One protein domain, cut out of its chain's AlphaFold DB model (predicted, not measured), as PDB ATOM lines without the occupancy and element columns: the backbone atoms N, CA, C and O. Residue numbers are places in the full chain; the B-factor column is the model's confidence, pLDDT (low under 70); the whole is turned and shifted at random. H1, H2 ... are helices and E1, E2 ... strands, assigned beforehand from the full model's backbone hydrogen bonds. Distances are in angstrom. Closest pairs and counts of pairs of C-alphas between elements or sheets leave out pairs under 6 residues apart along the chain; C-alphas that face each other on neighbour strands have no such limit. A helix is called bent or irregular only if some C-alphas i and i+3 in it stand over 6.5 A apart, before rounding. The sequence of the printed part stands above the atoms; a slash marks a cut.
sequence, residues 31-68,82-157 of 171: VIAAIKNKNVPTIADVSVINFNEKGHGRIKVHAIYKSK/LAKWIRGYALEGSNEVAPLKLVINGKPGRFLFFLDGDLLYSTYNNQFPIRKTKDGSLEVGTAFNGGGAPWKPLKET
ATOM      1  N   VAL A  31     -20.922  34.508 -48.894       88.81
ATOM      2  CA  VAL A  31     -20.186  33.253 -48.659       88.81
ATOM      3  C   VAL A  31     -18.717  33.472 -48.302       88.81
ATOM      4  O   VAL A  31     -18.147  32.656 -47.584       88.81
ATOM      5  N   ILE A  32     -18.085  34.546 -48.781       89.12
ATOM      6  CA  ILE A  32     -16.638  34.776 -48.638       89.12
ATOM      7  C   ILE A  32     -16.281  35.152 -47.201       89.12
ATOM      8  O   ILE A  32     -15.307  34.630 -46.651       89.12
ATOM      9  N   ALA A  33     -17.090  35.999 -46.569       88.38
ATOM     10  CA  ALA A  33     -16.983  36.301 -45.151       88.38
ATOM     11  C   ALA A  33     -17.386  35.081 -44.308       88.38
ATOM     12  O   ALA A  33     -16.642  34.675 -43.410       88.38
ATOM     13  N   ALA A  34     -18.517  34.444 -44.634       90.31
ATOM     14  CA  ALA A  34     -19.033  33.317 -43.862       90.31
ATOM     15  C   ALA A  34     -18.046  32.143 -43.820       90.31
ATOM     16  O   ALA A  34     -17.760  31.612 -42.746       90.31
ATOM     17  N   ILE A  35     -17.474  31.748 -44.963       92.56
ATOM     18  CA  ILE A  35     -16.612  30.559 -45.064       92.56
ATOM     19  C   ILE A  35     -15.304  30.685 -44.277       92.56
ATOM     20  O   ILE A  35     -14.749  29.680 -43.825       92.56
ATOM     21  N   LYS A  36     -14.841  31.920 -44.056       92.50
ATOM     22  CA  LYS A  36     -13.664  32.240 -43.240       92.50
ATOM     23  C   LYS A  36     -13.957  32.200 -41.735       92.50
ATOM     24  O   LYS A  36     -13.024  32.239 -40.930       92.50
ATOM     25  N   ASN A  37     -15.222  32.088 -41.323       90.44
ATOM     26  CA  ASN A  37     -15.587  32.048 -39.913       90.44
ATOM     27  C   ASN A  37     -15.108  30.736 -39.255       90.44
ATOM     28  O   ASN A  37     -15.580  29.621 -39.517       90.44
ATOM     29  N   LYS A  38     -14.147  30.871 -38.333       89.94
ATOM     30  CA  LYS A  38     -13.564  29.752 -37.577       89.94
ATOM     31  C   LYS A  38     -14.583  29.074 -36.659       89.94
ATOM     32  O   LYS A  38     -14.438  27.877 -36.397       89.94
ATOM     33  N   ASN A  39     -15.635  29.777 -36.248       90.19
ATOM     34  CA  ASN A  39     -16.603  29.293 -35.273       90.19
ATOM     35  C   ASN A  39     -17.638  28.334 -35.857       90.19
ATOM     36  O   ASN A  39     -18.071  27.452 -35.118       90.19
ATOM     37  N   VAL A  40     -17.910  28.405 -37.166       90.25
ATOM     38  CA  VAL A  40     -18.831  27.492 -37.866       90.25
ATOM     39  C   VAL A  40     -18.425  26.038 -37.593       90.25
ATOM     40  O   VAL A  40     -17.309  25.657 -37.971       90.25
ATOM     41  N   PRO A  41     -19.255  25.222 -36.925       91.25
ATOM     42  CA  PRO A  41     -18.881  23.862 -36.561       91.25
ATOM     43  C   PRO A  41     -18.668  22.967 -37.775       91.25
ATOM     44  O   PRO A  41     -17.630  22.305 -37.871       91.25
ATOM     45  N   THR A  42     -19.606  23.008 -38.720       93.00
ATOM     46  CA  THR A  42     -19.608  22.141 -39.896       93.00
ATOM     47  C   THR A  42     -19.917  22.933 -41.163       93.00
ATOM     48  O   THR A  42     -20.807  23.774 -41.171       93.00
ATOM     49  N   ILE A  43     -19.181  22.659 -42.244       94.94
ATOM     50  CA  ILE A  43     -19.452  23.200 -43.587       94.94
ATOM     51  C   ILE A  43     -19.605  22.011 -44.524       94.94
ATOM     52  O   ILE A  43     -18.677  21.203 -44.643       94.94
ATOM     53  N   ALA A  44     -20.761  21.889 -45.171       95.81
ATOM     54  CA  ALA A  44     -21.117  20.716 -45.958       95.81
ATOM     55  C   ALA A  44     -21.801  21.079 -47.276       95.81
ATOM     56  O   ALA A  44     -22.602  22.003 -47.348       95.81
ATOM     57  N   ASP A  45     -21.499  20.307 -48.311       96.81
ATOM     58  CA  ASP A  45     -22.199  20.313 -49.589       96.81
ATOM     59  C   ASP A  45     -23.280  19.236 -49.559       96.81
ATOM     60  O   ASP A  45     -22.989  18.036 -49.450       96.81
ATOM     61  N   VAL A  46     -24.533  19.671 -49.634       96.50
ATOM     62  CA  VAL A  46     -25.702  18.813 -49.472       96.50
ATOM     63  C   VAL A  46     -26.748  19.105 -50.537       96.50
ATOM     64  O   VAL A  46     -26.887  20.228 -51.007       96.50
ATOM     65  N   SER A  47     -27.533  18.097 -50.897       97.50
ATOM     66  CA  SER A  47     -28.802  18.300 -51.593       97.50
ATOM     67  C   SER A  47     -29.959  18.164 -50.624       97.50
ATOM     68  O   SER A  47     -30.073  17.133 -49.968       97.50
ATOM     69  N   VAL A  48     -30.841  19.157 -50.583       97.75
ATOM     70  CA  VAL A  48     -32.165  19.021 -49.978       97.75
ATOM     71  C   VAL A  48     -33.052  18.292 -50.977       97.75
ATOM     72  O   VAL A  48     -33.187  18.730 -52.116       97.75
ATOM     73  N   ILE A  49     -33.608  17.157 -50.560       97.38
ATOM     74  CA  ILE A  49     -34.400  16.262 -51.410       97.38
ATOM     75  C   ILE A  49     -35.887  16.596 -51.307       97.38
ATOM     76  O   ILE A  49     -36.568  16.714 -52.319       97.38
ATOM     77  N   ASN A  50     -36.394  16.740 -50.083       97.31
ATOM     78  CA  ASN A  50     -37.778  17.098 -49.796       97.31
ATOM     79  C   ASN A  50     -37.902  17.695 -48.388       97.31
ATOM     80  O   ASN A  50     -36.910  17.789 -47.661       97.31
ATOM     81  N   PHE A  51     -39.123  18.082 -48.016       98.00
ATOM     82  CA  PHE A  51     -39.448  18.608 -46.694       98.00
ATOM     83  C   PHE A  51     -40.504  17.741 -46.008       98.00
ATOM     84  O   PHE A  51     -41.353  17.163 -46.685       98.00
ATOM     85  N   ASN A  52     -40.456  17.660 -44.679       97.06
ATOM     86  CA  ASN A  52     -41.552  17.099 -43.885       97.06
ATOM     87  C   ASN A  52     -42.621  18.168 -43.575       97.06
ATOM     88  O   ASN A  52     -42.488  19.327 -43.973       97.06
ATOM     89  N   GLU A  53     -43.658  17.787 -42.827       97.06
ATOM     90  CA  GLU A  53     -44.766  18.674 -42.427       97.06
ATOM     91  C   GLU A  53     -44.305  19.890 -41.611       97.06
ATOM     92  O   GLU A  53     -44.858  20.975 -41.752       97.06
ATOM     93  N   LYS A  54     -43.232  19.740 -40.824       96.62
ATOM     94  CA  LYS A  54     -42.617  20.833 -40.053       96.62
ATOM     95  C   LYS A  54     -41.709  21.732 -40.901       96.62
ATOM     96  O   LYS A  54     -41.115  22.666 -40.382       96.62
ATOM     97  N   GLY A  55     -41.541  21.439 -42.191       97.12
ATOM     98  CA  GLY A  55     -40.650  22.177 -43.084       97.12
ATOM     99  C   GLY A  55     -39.157  21.877 -42.892       97.12
ATOM    100  O   GLY A  55     -38.326  22.595 -43.447       97.12
ATOM    101  N   HIS A  56     -38.790  20.819 -42.162       97.69
ATOM    102  CA  HIS A  56     -37.402  20.357 -42.075       97.69
ATOM    103  C   HIS A  56     -37.004  19.684 -43.388       97.69
ATOM    104  O   HIS A  56     -37.788  18.920 -43.951       97.69
ATOM    105  N   GLY A  57     -35.785  19.919 -43.869       97.69
ATOM    106  CA  GLY A  57     -35.306  19.339 -45.120       97.69
ATOM    107  C   GLY A  57     -34.608  18.005 -44.919       97.69
ATOM    108  O   GLY A  57     -33.665  17.906 -44.135       97.69
ATOM    109  N   ARG A  58     -35.012  16.985 -45.675       97.12
ATOM    110  CA  ARG A  58     -34.246  15.743 -45.798       97.12
ATOM    111  C   ARG A  58     -33.065  15.989 -46.716       97.12
ATOM    112  O   ARG A  58     -33.261  16.438 -47.846       97.12
ATOM    113  N   ILE A  59     -31.864  15.633 -46.278       96.31
ATOM    114  CA  ILE A  59     -30.652  15.896 -47.054       96.31
ATOM    115  C   ILE A  59     -29.967  14.632 -47.575       96.31
ATOM    116  O   ILE A  59     -30.051  13.549 -46.996       96.31
ATOM    117  N   LYS A  60     -29.243  14.798 -48.683       95.75
ATOM    118  CA  LYS A  60     -28.207  13.895 -49.184       95.75
ATOM    119  C   LYS A  60     -26.873  14.631 -49.118       95.75
ATOM    120  O   LYS A  60     -26.709  15.651 -49.779       95.75
ATOM    121  N   VAL A  61     -25.919  14.103 -48.361       95.31
ATOM    122  CA  VAL A  61     -24.584  14.701 -48.232       95.31
ATOM    123  C   VAL A  61     -23.703  14.290 -49.412       95.31
ATOM    124  O   VAL A  61     -23.538  13.098 -49.694       95.31
ATOM    125  N   HIS A  62     -23.107  15.270 -50.091       95.25
ATOM    126  CA  HIS A  62     -22.109  15.043 -51.139       95.25
ATOM    127  C   HIS A  62     -20.698  15.087 -50.565       95.25
ATOM    128  O   HIS A  62     -19.922  14.160 -50.807       95.25
ATOM    129  N   ALA A  63     -20.398  16.119 -49.770       94.25
ATOM    130  CA  ALA A  63     -19.102  16.318 -49.129       94.25
ATOM    131  C   ALA A  63     -19.227  17.090 -47.806       94.25
ATOM    132  O   ALA A  63     -20.139  17.894 -47.622       94.25
ATOM    133  N   ILE A  64     -18.271  16.872 -46.902       93.31
ATOM    134  CA  ILE A  64     -18.095  17.647 -45.667       93.31
ATOM    135  C   ILE A  64     -16.706  18.282 -45.737       93.31
ATOM    136  O   ILE A  64     -15.707  17.568 -45.777       93.31
ATOM    137  N   TYR A  65     -16.639  19.612 -45.773       93.00
ATOM    138  CA  TYR A  65     -15.382  20.358 -45.926       93.00
ATOM    139  C   TYR A  65     -14.772  20.786 -44.587       93.00
ATOM    140  O   TYR A  65     -13.557  20.928 -44.470       93.00
ATOM    141  N   LYS A  66     -15.605  20.970 -43.559       91.00
ATOM    142  CA  LYS A  66     -15.190  21.295 -42.189       91.00
ATOM    143  C   LYS A  66     -16.072  20.537 -41.208       91.00
ATOM    144  O   LYS A  66     -17.274  20.457 -41.432       91.00
ATOM    145  N   SER A  67     -15.488  20.029 -40.124       88.31
ATOM    146  CA  SER A  67     -16.227  19.461 -38.992       88.31
ATOM    147  C   SER A  67     -15.439  19.635 -37.691       88.31
ATOM    148  O   SER A  67     -14.260  19.264 -37.609       88.31
ATOM    149  N   LYS A  68     -16.080  20.212 -36.666       78.25
ATOM    150  CA  LYS A  68     -15.533  20.342 -35.305       78.25
ATOM    151  C   LYS A  68     -15.609  19.047 -34.486       78.25
ATOM    152  O   LYS A  68     -14.890  18.975 -33.496       78.25
ATOM    153  N   LEU A  82     -23.568  13.580 -40.252       75.94
ATOM    154  CA  LEU A  82     -24.511  14.687 -40.404       75.94
ATOM    155  C   LEU A  82     -25.946  14.205 -40.202       75.94
ATOM    156  O   LEU A  82     -26.320  13.129 -40.671       75.94
ATOM    157  N   ALA A  83     -26.762  15.034 -39.550       82.12
ATOM    158  CA  ALA A  83     -28.179  14.758 -39.382       82.12
ATOM    159  C   ALA A  83     -28.855  14.553 -40.747       82.12
ATOM    160  O   ALA A  83     -28.656  15.315 -41.692       82.12
ATOM    161  N   LYS A  84     -29.694  13.517 -40.849       91.31
ATOM    162  CA  LYS A  84     -30.462  13.220 -42.071       91.31
ATOM    163  C   LYS A  84     -31.491  14.310 -42.396       91.31
ATOM    164  O   LYS A  84     -31.876  14.467 -43.556       91.31
ATOM    165  N   TRP A  85     -31.936  15.023 -41.367       95.44
ATOM    166  CA  TRP A  85     -32.886  16.122 -41.438       95.44
ATOM    167  C   TRP A  85     -32.230  17.385 -40.904       95.44
ATOM    168  O   TRP A  85     -31.673  17.359 -39.812       95.44
ATOM    169  N   ILE A  86     -32.323  18.474 -41.660       97.00
ATOM    170  CA  ILE A  86     -31.919  19.807 -41.215       97.00
ATOM    171  C   ILE A  86     -33.185  20.586 -40.894       97.00
ATOM    172  O   ILE A  86     -34.062  20.731 -41.752       97.00
ATOM    173  N   ARG A  87     -33.300  21.057 -39.653       97.00
ATOM    174  CA  ARG A  87     -34.523  21.703 -39.171       97.00
ATOM    175  C   ARG A  87     -34.696  23.102 -39.744       97.00
ATOM    176  O   ARG A  87     -35.790  23.420 -40.195       97.00
ATOM    177  N   GLY A  88     -33.632  23.899 -39.780       95.31
ATOM    178  CA  GLY A  88     -33.686  25.329 -40.086       95.31
ATOM    179  C   GLY A  88     -32.635  26.090 -39.286       95.31
ATOM    180  O   GLY A  88     -31.636  25.481 -38.918       95.31
ATOM    181  N   TYR A  89     -32.845  27.371 -38.984       92.75
ATOM    182  CA  TYR A  89     -32.015  28.107 -38.014       92.75
ATOM    183  C   TYR A  89     -32.831  28.460 -36.765       92.75
ATOM    184  O   TYR A  89     -34.046  28.648 -36.848       92.75
ATOM    185  N   ALA A  90     -32.170  28.523 -35.611       91.69
ATOM    186  CA  ALA A  90     -32.796  28.971 -34.369       91.69
ATOM    187  C   ALA A  90     -32.986  30.493 -34.385       91.69
ATOM    188  O   ALA A  90     -32.082  31.222 -34.799       91.69
ATOM    189  N   LEU A  91     -34.151  30.963 -33.943       86.31
ATOM    190  CA  LEU A  91     -34.411  32.389 -33.771       86.31
ATOM    191  C   LEU A  91     -33.699  32.887 -32.508       86.31
ATOM    192  O   LEU A  91     -33.795  32.284 -31.442       86.31
ATOM    193  N   GLU A  92     -32.941  33.973 -32.638       82.00
ATOM    194  CA  GLU A  92     -32.172  34.519 -31.520       82.00
ATOM    195  C   GLU A  92     -33.107  34.982 -30.394       82.00
ATOM    196  O   GLU A  92     -34.115  35.643 -30.638       82.00
ATOM    197  N   GLY A  93     -32.787  34.603 -29.154       82.62
ATOM    198  CA  GLY A  93     -33.610  34.927 -27.987       82.62
ATOM    199  C   GLY A  93     -34.877  34.077 -27.830       82.62
ATOM    200  O   GLY A  93     -35.668  34.360 -26.930       82.62
ATOM    201  N   SER A  94     -35.082  33.033 -28.643       84.81
ATOM    202  CA  SER A  94     -36.214  32.112 -28.490       84.81
ATOM    203  C   SER A  94     -35.822  30.640 -28.664       84.81
ATOM    204  O   SER A  94     -34.731  30.298 -29.115       84.81
ATOM    205  N   ASN A  95     -36.738  29.742 -28.287       86.38
ATOM    206  CA  ASN A  95     -36.607  28.299 -28.527       86.38
ATOM    207  C   ASN A  95     -37.203  27.876 -29.884       86.38
ATOM    208  O   ASN A  95     -37.351  26.682 -30.159       86.38
ATOM    209  N   GLU A  96     -37.595  28.841 -30.716       91.38
ATOM    210  CA  GLU A  96     -38.248  28.589 -31.992       91.38
ATOM    211  C   GLU A  96     -37.236  28.410 -33.127       91.38
ATOM    212  O   GLU A  96     -36.116  28.925 -33.108       91.38
ATOM    213  N   VAL A  97     -37.651  27.664 -34.150       93.62
ATOM    214  CA  VAL A  97     -36.841  27.390 -35.338       93.62
ATOM    215  C   VAL A  97     -37.584  27.892 -36.562       93.62
ATOM    216  O   VAL A  97     -38.703  27.457 -36.825       93.62
ATOM    217  N   ALA A  98     -36.929  28.742 -37.353       95.31
ATOM    218  CA  ALA A  98     -37.389  29.076 -38.691       95.31
ATOM    219  C   ALA A  98     -37.125  27.867 -39.607       95.31
ATOM    220  O   ALA A  98     -35.958  27.556 -39.870       95.31
ATOM    221  N   PRO A  99     -38.161  27.145 -40.077       97.19
ATOM    222  CA  PRO A  99     -37.978  25.863 -40.743       97.19
ATOM    223  C   PRO A  99     -37.252  26.015 -42.078       97.19
ATOM    224  O   PRO A  99     -37.506  26.959 -42.828       97.19
ATOM    225  N   LEU A 100     -36.397  25.046 -42.419       97.19
ATOM    226  CA  LEU A 100     -35.533  25.096 -43.603       97.19
ATOM    227  C   LEU A 100     -36.312  25.401 -44.885       97.19
ATOM    228  O   LEU A 100     -35.830  26.165 -45.716       97.19
ATOM    229  N   LYS A 101     -37.523  24.848 -45.034       97.00
ATOM    230  CA  LYS A 101     -38.414  25.128 -46.167       97.00
ATOM    231  C   LYS A 101     -38.601  26.628 -46.386       97.00
ATOM    232  O   LYS A 101     -38.576  27.048 -47.530       97.00
ATOM    233  N   LEU A 102     -38.755  27.432 -45.337       94.44
ATOM    234  CA  LEU A 102     -38.844  28.886 -45.480       94.44
ATOM    235  C   LEU A 102     -37.479  29.493 -45.818       94.44
ATOM    236  O   LEU A 102     -37.387  30.293 -46.742       94.44
ATOM    237  N   VAL A 103     -36.416  29.048 -45.143       92.44
ATOM    238  CA  VAL A 103     -35.050  29.580 -45.320       92.44
ATOM    239  C   VAL A 103     -34.554  29.478 -46.766       92.44
ATOM    240  O   VAL A 103     -33.908  30.397 -47.258       92.44
ATOM    241  N   ILE A 104     -34.859  28.379 -47.466       92.75
ATOM    242  CA  ILE A 104     -34.447  28.162 -48.865       92.75
ATOM    243  C   ILE A 104     -35.584  28.378 -49.876       92.75
ATOM    244  O   ILE A 104     -35.571  27.811 -50.973       92.75
ATOM    245  N   ASN A 105     -36.594  29.179 -49.515       92.00
ATOM    246  CA  ASN A 105     -37.737  29.534 -50.369       92.00
ATOM    247  C   ASN A 105     -38.489  28.326 -50.956       92.00
ATOM    248  O   ASN A 105     -38.977  28.351 -52.085       92.00
ATOM    249  N   GLY A 106     -38.553  27.237 -50.195       91.62
ATOM    250  CA  GLY A 106     -39.325  26.034 -50.489       91.62
ATOM    251  C   GLY A 106     -38.778  25.189 -51.630       91.62
ATOM    252  O   GLY A 106     -39.444  24.237 -52.033       91.62
ATOM    253  N   LYS A 107     -37.592  25.512 -52.157       89.31
ATOM    254  CA  LYS A 107     -37.028  24.868 -53.345       89.31
ATOM    255  C   LYS A 107     -35.974  23.835 -52.947       89.31
ATOM    256  O   LYS A 107     -34.911  24.217 -52.457       89.31
ATOM    257  N   PRO A 108     -36.225  22.531 -53.175       95.12
ATOM    258  CA  PRO A 108     -35.171  21.528 -53.139       95.12
ATOM    259  C   PRO A 108     -34.042  21.914 -54.095       95.12
ATOM    260  O   PRO A 108     -34.258  22.542 -55.131       95.12
ATOM    261  N   GLY A 109     -32.822  21.537 -53.750       96.50
ATOM    262  CA  GLY A 109     -31.645  22.004 -54.468       96.50
ATOM    263  C   GLY A 109     -30.367  21.531 -53.810       96.50
ATOM    264  O   GLY A 109     -30.396  20.812 -52.811       96.50
ATOM    265  N   ARG A 110     -29.230  21.913 -54.386       97.69
ATOM    266  CA  ARG A 110     -27.911  21.662 -53.808       97.69
ATOM    267  C   ARG A 110     -27.397  22.944 -53.178       97.69
ATOM    268  O   ARG A 110     -27.539  24.008 -53.769       97.69
ATOM    269  N   PHE A 111     -26.811  22.832 -51.999       97.62
ATOM    270  CA  PHE A 111     -26.411  23.965 -51.190       97.62
ATOM    271  C   PHE A 111     -25.116  23.674 -50.441       97.62
ATOM    272  O   PHE A 111     -24.843  22.540 -50.043       97.62
ATOM    273  N   LEU A 112     -24.345  24.729 -50.215       97.38
ATOM    274  CA  LEU A 112     -23.301  24.783 -49.213       97.38
ATOM    275  C   LEU A 112     -23.942  25.246 -47.900       97.38
ATOM    276  O   LEU A 112     -24.298  26.415 -47.769       97.38
ATOM    277  N   PHE A 113     -24.112  24.334 -46.949       96.81
ATOM    278  CA  PHE A 113     -24.684  24.623 -45.635       96.81
ATOM    279  C   PHE A 113     -23.611  24.785 -44.565       96.81
ATOM    280  O   PHE A 113     -22.604  24.074 -44.536       96.81
ATOM    281  N   PHE A 114     -23.892  25.708 -43.656       95.31
ATOM    282  CA  PHE A 114     -23.116  26.034 -42.477       95.31
ATOM    283  C   PHE A 114     -23.944  25.576 -41.287       95.31
ATOM    284  O   PHE A 114     -25.028  26.102 -41.050       95.31
ATOM    285  N   LEU A 115     -23.469  24.552 -40.588       94.62
ATOM    286  CA  LEU A 115     -24.292  23.755 -39.687       94.62
ATOM    287  C   LEU A 115     -23.744  23.738 -38.263       94.62
ATOM    288  O   LEU A 115     -22.526  23.673 -38.053       94.62
ATOM    289  N   ASP A 116     -24.678  23.703 -37.319       91.38
ATOM    290  CA  ASP A 116     -24.495  23.319 -35.926       91.38
ATOM    291  C   ASP A 116     -25.462  22.174 -35.595       91.38
ATOM    292  O   ASP A 116     -26.670  22.364 -35.456       91.38
ATOM    293  N   GLY A 117     -24.940  20.945 -35.581       91.00
ATOM    294  CA  GLY A 117     -25.765  19.743 -35.482       91.00
ATOM    295  C   GLY A 117     -26.765  19.622 -36.639       91.00
ATOM    296  O   GLY A 117     -26.370  19.475 -37.798       91.00
ATOM    297  N   ASP A 118     -28.056  19.647 -36.308       93.88
ATOM    298  CA  ASP A 118     -29.180  19.585 -37.250       93.88
ATOM    299  C   ASP A 118     -29.789  20.964 -37.578       93.88
ATOM    300  O   ASP A 118     -30.815  21.048 -38.262       93.88
ATOM    301  N   LEU A 119     -29.147  22.042 -37.119       94.88
ATOM    302  CA  LEU A 119     -29.500  23.428 -37.403       94.88
ATOM    303  C   LEU A 119     -28.467  24.090 -38.317       94.88
ATOM    304  O   LEU A 119     -27.305  23.696 -38.409       94.88
ATOM    305  N   LEU A 120     -28.912  25.141 -38.987       95.19
ATOM    306  CA  LEU A 120     -28.085  26.145 -39.630       95.19
ATOM    307  C   LEU A 120     -27.426  27.015 -38.549       95.19
ATOM    308  O   LEU A 120     -28.074  27.408 -37.583       95.19
ATOM    309  N   TYR A 121     -26.135  27.300 -38.716       92.00
ATOM    310  CA  TYR A 121     -25.285  27.904 -37.683       92.00
ATOM    311  C   TYR A 121     -25.652  29.355 -37.316       92.00
ATOM    312  O   TYR A 121     -25.358  29.801 -36.213       92.00
ATOM    313  N   SER A 122     -26.262  30.109 -38.228       86.25
ATOM    314  CA  SER A 122     -26.566  31.532 -38.040       86.25
ATOM    315  C   SER A 122     -27.877  31.914 -38.718       86.25
ATOM    316  O   SER A 122     -28.352  31.207 -39.603       86.25
ATOM    317  N   THR A 123     -28.448  33.054 -38.333       85.56
ATOM    318  CA  THR A 123     -29.658  33.632 -38.947       85.56
ATOM    319  C   THR A 123     -29.405  34.131 -40.374       85.56
ATOM    320  O   THR A 123     -30.253  33.961 -41.245       85.56
ATOM    321  N   TYR A 124     -28.203  34.648 -40.643       84.19
ATOM    322  CA  TYR A 124     -27.758  35.117 -41.960       84.19
ATOM    323  C   TYR A 124     -26.592  34.289 -42.495       84.19
ATOM    324  O   TYR A 124     -25.804  33.753 -41.719       84.19
ATOM    325  N   ASN A 125     -26.427  34.241 -43.822       88.81
ATOM    326  CA  ASN A 125     -25.250  33.652 -44.486       88.81
ATOM    327  C   ASN A 125     -24.952  32.194 -44.067       88.81
ATOM    328  O   ASN A 125     -23.799  31.786 -43.932       88.81
ATOM    329  N   ASN A 126     -26.007  31.411 -43.849       90.81
ATOM    330  CA  ASN A 126     -25.926  30.028 -43.366       90.81
ATOM    331  C   ASN A 126     -26.039  28.968 -44.475       90.81
ATOM    332  O   ASN A 126     -25.703  27.799 -44.278       90.81
ATOM    333  N   GLN A 127     -26.519  29.374 -45.644       94.00
ATOM    334  CA  GLN A 127     -26.779  28.511 -46.781       94.00
ATOM    335  C   GLN A 127     -26.431  29.265 -48.052       94.00
ATOM    336  O   GLN A 127     -26.672  30.463 -48.121       94.00
ATOM    337  N   PHE A 128     -25.874  28.579 -49.046       96.06
ATOM    338  CA  PHE A 128     -25.593  29.163 -50.356       96.06
ATOM    339  C   PHE A 128     -25.898  28.143 -51.449       96.06
ATOM    340  O   PHE A 128     -25.440  27.003 -51.338       96.06
ATOM    341  N   PRO A 129     -26.639  28.492 -52.510       96.88
ATOM    342  CA  PRO A 129     -26.960  27.548 -53.570       96.88
ATOM    343  C   PRO A 129     -25.690  27.102 -54.300       96.88
ATOM    344  O   PRO A 129     -24.782  27.894 -54.551       96.88
ATOM    345  N   ILE A 130     -25.645  25.827 -54.670       97.88
ATOM    346  CA  ILE A 130     -24.625  25.235 -55.533       97.88
ATOM    347  C   ILE A 130     -25.291  24.841 -56.845       97.88
ATOM    348  O   ILE A 130     -26.326  24.170 -56.854       97.88
ATOM    349  N   ARG A 131     -24.656  25.188 -57.963       96.44
ATOM    350  CA  ARG A 131     -25.076  24.745 -59.296       96.44
ATOM    351  C   ARG A 131     -23.955  24.009 -60.011       96.44
ATOM    352  O   ARG A 131     -22.779  24.185 -59.700       96.44
ATOM    353  N   LYS A 132     -24.347  23.189 -60.983       97.06
ATOM    354  CA  LYS A 132     -23.435  22.551 -61.930       97.06
ATOM    355  C   LYS A 132     -23.403  23.383 -63.210       97.06
ATOM    356  O   LYS A 132     -24.455  23.754 -63.725       97.06
ATOM    357  N   THR A 133     -22.215  23.698 -63.690       95.88
ATOM    358  CA  THR A 133     -21.973  24.393 -64.963       95.88
ATOM    359  C   THR A 133     -22.041  23.411 -66.139       95.88
ATOM    360  O   THR A 133     -22.149  22.196 -65.954       95.88
ATOM    361  N   LYS A 134     -21.981  23.931 -67.374       94.88
ATOM    362  CA  LYS A 134     -22.069  23.118 -68.602       94.88
ATOM    363  C   LYS A 134     -20.917  22.115 -68.750       94.88
ATOM    364  O   LYS A 134     -21.143  21.007 -69.216       94.88
ATOM    365  N   ASP A 135     -19.715  22.482 -68.311       94.88
ATOM    366  CA  ASP A 135     -18.525  21.612 -68.267       94.88
ATOM    367  C   ASP A 135     -18.552  20.611 -67.093       94.88
ATOM    368  O   ASP A 135     -17.680  19.760 -66.944       94.88
ATOM    369  N   GLY A 136     -19.572  20.704 -66.240       95.19
ATOM    370  CA  GLY A 136     -19.781  19.835 -65.102       95.19
ATOM    371  C   GLY A 136     -19.040  20.220 -63.826       95.19
ATOM    372  O   GLY A 136     -19.178  19.496 -62.833       95.19
ATOM    373  N   SER A 137     -18.327  21.348 -63.817       96.44
ATOM    374  CA  SER A 137     -17.780  21.929 -62.594       96.44
ATOM    375  C   SER A 137     -18.891  22.481 -61.677       96.44
ATOM    376  O   SER A 137     -20.078  22.497 -62.022       96.44
ATOM    377  N   LEU A 138     -18.538  22.809 -60.430       97.94
ATOM    378  CA  LEU A 138     -19.488  23.298 -59.428       97.94
ATOM    379  C   LEU A 138     -19.180  24.742 -59.062       97.94
ATOM    380  O   LEU A 138     -18.036  25.081 -58.750       97.94
ATOM    381  N   GLU A 139     -20.230  25.547 -59.000       97.50
ATOM    382  CA  GLU A 139     -20.189  26.923 -58.527       97.50
ATOM    383  C   GLU A 139     -21.082  27.090 -57.304       97.50
ATOM    384  O   GLU A 139     -22.107  26.419 -57.179       97.50
ATOM    385  N   VAL A 140     -20.703  28.013 -56.428       96.69
ATOM    386  CA  VAL A 140     -21.483  28.430 -55.265       96.69
ATOM    387  C   VAL A 140     -21.894  29.888 -55.419       96.69
ATOM    388  O   VAL A 140     -21.104  30.716 -55.883       96.69
ATOM    389  N   GLY A 141     -23.142  30.181 -55.063       94.56
ATOM    390  CA  GLY A 141     -23.648  31.543 -55.006       94.56
ATOM    391  C   GLY A 141     -22.983  32.323 -53.878       94.56
ATOM    392  O   GLY A 141     -22.724  31.773 -52.808       94.56
ATOM    393  N   THR A 142     -22.648  33.586 -54.121       89.75
ATOM    394  CA  THR A 142     -21.863  34.383 -53.171       89.75
ATOM    395  C   THR A 142     -22.610  35.572 -52.594       89.75
ATOM    396  O   THR A 142     -22.038  36.285 -51.770       89.75
ATOM    397  N   ALA A 143     -23.853  35.806 -53.015       87.19
ATOM    398  CA  ALA A 143     -24.645  36.914 -52.506       87.19
ATOM    399  C   ALA A 143     -24.994  36.747 -51.021       87.19
ATOM    400  O   ALA A 143     -25.042  35.641 -50.476       87.19
ATOM    401  N   PHE A 144     -25.252  37.887 -50.383       83.44
ATOM    402  CA  PHE A 144     -25.733  37.954 -49.012       83.44
ATOM    403  C   PHE A 144     -26.985  37.086 -48.810       83.44
ATOM    404  O   PHE A 144     -27.812  36.922 -49.708       83.44
ATOM    405  N   ASN A 145     -27.092  36.508 -47.616       80.88
ATOM    406  CA  ASN A 145     -28.179  35.650 -47.157       80.88
ATOM    407  C   ASN A 145     -28.474  34.435 -48.054       80.88
ATOM    408  O   ASN A 145     -29.613  33.985 -48.174       80.88
ATOM    409  N   GLY A 146     -27.437  33.903 -48.703       72.56
ATOM    410  CA  GLY A 146     -27.585  32.742 -49.571       72.56
ATOM    411  C   GLY A 146     -28.251  33.039 -50.902       72.56
ATOM    412  O   GLY A 146     -28.872  32.155 -51.497       72.56
ATOM    413  N   GLY A 147     -28.127  34.278 -51.378       78.94
ATOM    414  CA  GLY A 147     -28.466  34.616 -52.749       78.94
ATOM    415  C   GLY A 147     -27.634  33.814 -53.759       78.94
ATOM    416  O   GLY A 147     -26.562  33.287 -53.455       78.94
ATOM    417  N   GLY A 148     -28.151  33.720 -54.986       84.44
ATOM    418  CA  GLY A 148     -27.472  33.068 -56.103       84.44
ATOM    419  C   GLY A 148     -26.279  33.881 -56.602       84.44
ATOM    420  O   GLY A 148     -25.182  33.774 -56.072       84.44
ATOM    421  N   ALA A 149     -26.483  34.684 -57.646       86.56
ATOM    422  CA  ALA A 149     -25.407  35.459 -58.259       86.56
ATOM    423  C   ALA A 149     -24.826  36.529 -57.299       86.56
ATOM    424  O   ALA A 149     -25.588  37.083 -56.511       86.56
ATOM    425  N   PRO A 150     -23.526  36.871 -57.396       91.06
ATOM    426  CA  PRO A 150     -22.560  36.304 -58.334       91.06
ATOM    427  C   PRO A 150     -22.175  34.864 -57.976       91.06
ATOM    428  O   PRO A 150     -22.347  34.413 -56.849       91.06
ATOM    429  N   TRP A 151     -21.698  34.122 -58.972       94.06
ATOM    430  CA  TRP A 151     -21.308  32.720 -58.828       94.06
ATOM    431  C   TRP A 151     -19.786  32.617 -58.849       94.06
ATOM    432  O   TRP A 151     -19.134  33.291 -59.647       94.06
ATOM    433  N   LYS A 152     -19.218  31.787 -57.972       94.88
ATOM    434  CA  LYS A 152     -17.776  31.503 -57.946       94.88
ATOM    435  C   LYS A 152     -17.504  30.002 -57.935       94.88
ATOM    436  O   LYS A 152     -18.325  29.254 -57.392       94.88
ATOM    437  N   PRO A 153     -16.350  29.545 -58.451       96.81
ATOM    438  CA  PRO A 153     -15.974  28.140 -58.392       96.81
ATOM    439  C   PRO A 153     -15.978  27.620 -56.951       96.81
ATOM    440  O   PRO A 153     -15.250  28.117 -56.089       96.81
ATOM    441  N   LEU A 154     -16.753  26.567 -56.681       96.88
ATOM    442  CA  LEU A 154     -16.855  25.978 -55.341       96.88
ATOM    443  C   LEU A 154     -15.477  25.550 -54.822       96.88
ATOM    444  O   LEU A 154     -15.156  25.771 -53.657       96.88
ATOM    445  N   LYS A 155     -14.643  24.991 -55.710       95.75
ATOM    446  CA  LYS A 155     -13.277  24.537 -55.408       95.75
ATOM    447  C   LYS A 155     -12.374  25.659 -54.888       95.75
ATOM    448  O   LYS A 155     -11.477  25.383 -54.098       95.75
ATOM    449  N   GLU A 156     -12.573  26.895 -55.330       95.06
ATOM    450  CA  GLU A 156     -11.798  28.046 -54.857       95.06
ATOM    451  C   GLU A 156     -12.347  28.556 -53.532       95.06
ATOM    452  O   GLU A 156     -11.583  28.769 -52.594       95.06
ATOM    453  N   THR A 157     -13.672  28.644 -53.418       94.38
ATOM    454  CA  THR A 157     -14.346  29.092 -52.198       94.38
ATOM    455  C   THR A 157     -13.985  28.204 -51.005       94.38
ATOM    456  O   THR A 157     -13.575  28.717 -49.968       94.38
TER     457      THR A 157
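AT A GLANCE: This is residues 31 to 68 and 82 to 157 of the 171 residues of an uncharacterized protein of Verrucomicrobiaceae bacterium (UniProt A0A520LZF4). One strongly twisted antiparallel sheet makes the body; its strongly bent strands E1, E2 and E5 roll into a small, loose, partial barrel, and short pairings of residues 85 to 86 and 119 to 120 help to close it. From this barrel E6, E7 and E8 run out to one end of the long axis, with the small helices H1 and H3 near them, while the little E3-E4 hairpin lies at the other end, next to the short helix H2. The printed part has 114 residues, with three named helices and eight named strands in the order H1 E1 E2 E3 E4 H2 E5 E6 E7 E8 H3. The large sheet has the order E2 - E1 - E5 - E6 - E7 - E8, a second sheet is E3 - E4, and the class is mostly strand. The whole is compact, with a radius of gyration of the C-alphas of 13.1 A and spans of 42 by 29 by 23 A.

HOW THE PARTS SIT: H1, residues 31 to 35, is on the large sheet at a height over the sheet of 7.4 A, and it is only just over E5, residues 109 to 116, with 3 of its C-alphas. E1, residues 42 to 51, bends by 77 degrees at residue 45, and E2, residues 57 to 67, bends by 91 degrees at residue 64. They form a hairpin, antiparallel at 171 degrees, with N 47 and O 60 2.8 A apart, within hydrogen-bond range. Residues 57 to 58 of E2 also pair with residues 85 to 86, antiparallel. E3, residues 88 to 90, and E4, residues 97 to 99, form a hairpin, with N 98 and O 89 2.9 A apart. H2, residues 100 to 103, only grazes the large sheet. The closest C-alphas of E3 and H2 are those of Gly 88 and Leu 100, 4.0 A apart. E5, which bends by 63 degrees at residue 112, is antiparallel to E1, with N 44 and O 113 2.9 A apart. E6, residues 127 to 132, forms a hairpin with E5, with N 112 and O 128 2.8 A apart. Its pairing is staggered: residues 127 to 130 pair with E5 and residues 130 to 132 with E7, residues 138 to 143. N 131 and O 139 of the E6-E7 hairpin are 2.9 A apart. E8, residues 147 to 153, is an edge strand and forms a hairpin with E7, with N 140 and O 152 2.9 A apart. H3, residues 154 to 157, is on the sheet at a height of 8.5 A, only just over none of its strands, with 2 C-alphas each on E6 and E7. H1 and H3 only just touch, with 3 pairs of C-alphas within 8 A, the closest being Ile 32 and Thr 157 at 7.1 A. In H1 every O i to N i+4 pair is within hydrogen-bond range; H2 and H3 are too short for such a pair.

IN THESE COORDINATES: H1 begins at C-alpha 31 (-20.186, 33.253, -48.659). E1 is 21.3 A long from first to last C-alpha, E2 20.0 A and E5 19.9 A. E6 measures 16.6 A, E7 16.1 A and E8 15.2 A. E5 begins at C-alpha 109 (-31.645, 22.004, -54.468), and H3 ends at C-alpha 157 (-14.346, 29.092, -52.198).

THE WHOLE: The two C-alphas farthest apart are those of Gly 93 and Asp 135, at 45.0 A. Residues 69 to 81 are not printed, and C-alphas 68 and 82 are 11.8 A apart across this cut, in the link from E2 to E3. Of the links that are printed whole, none is long. The mean pLDDT of the printed part is 92.6, and no printed residue is under 70.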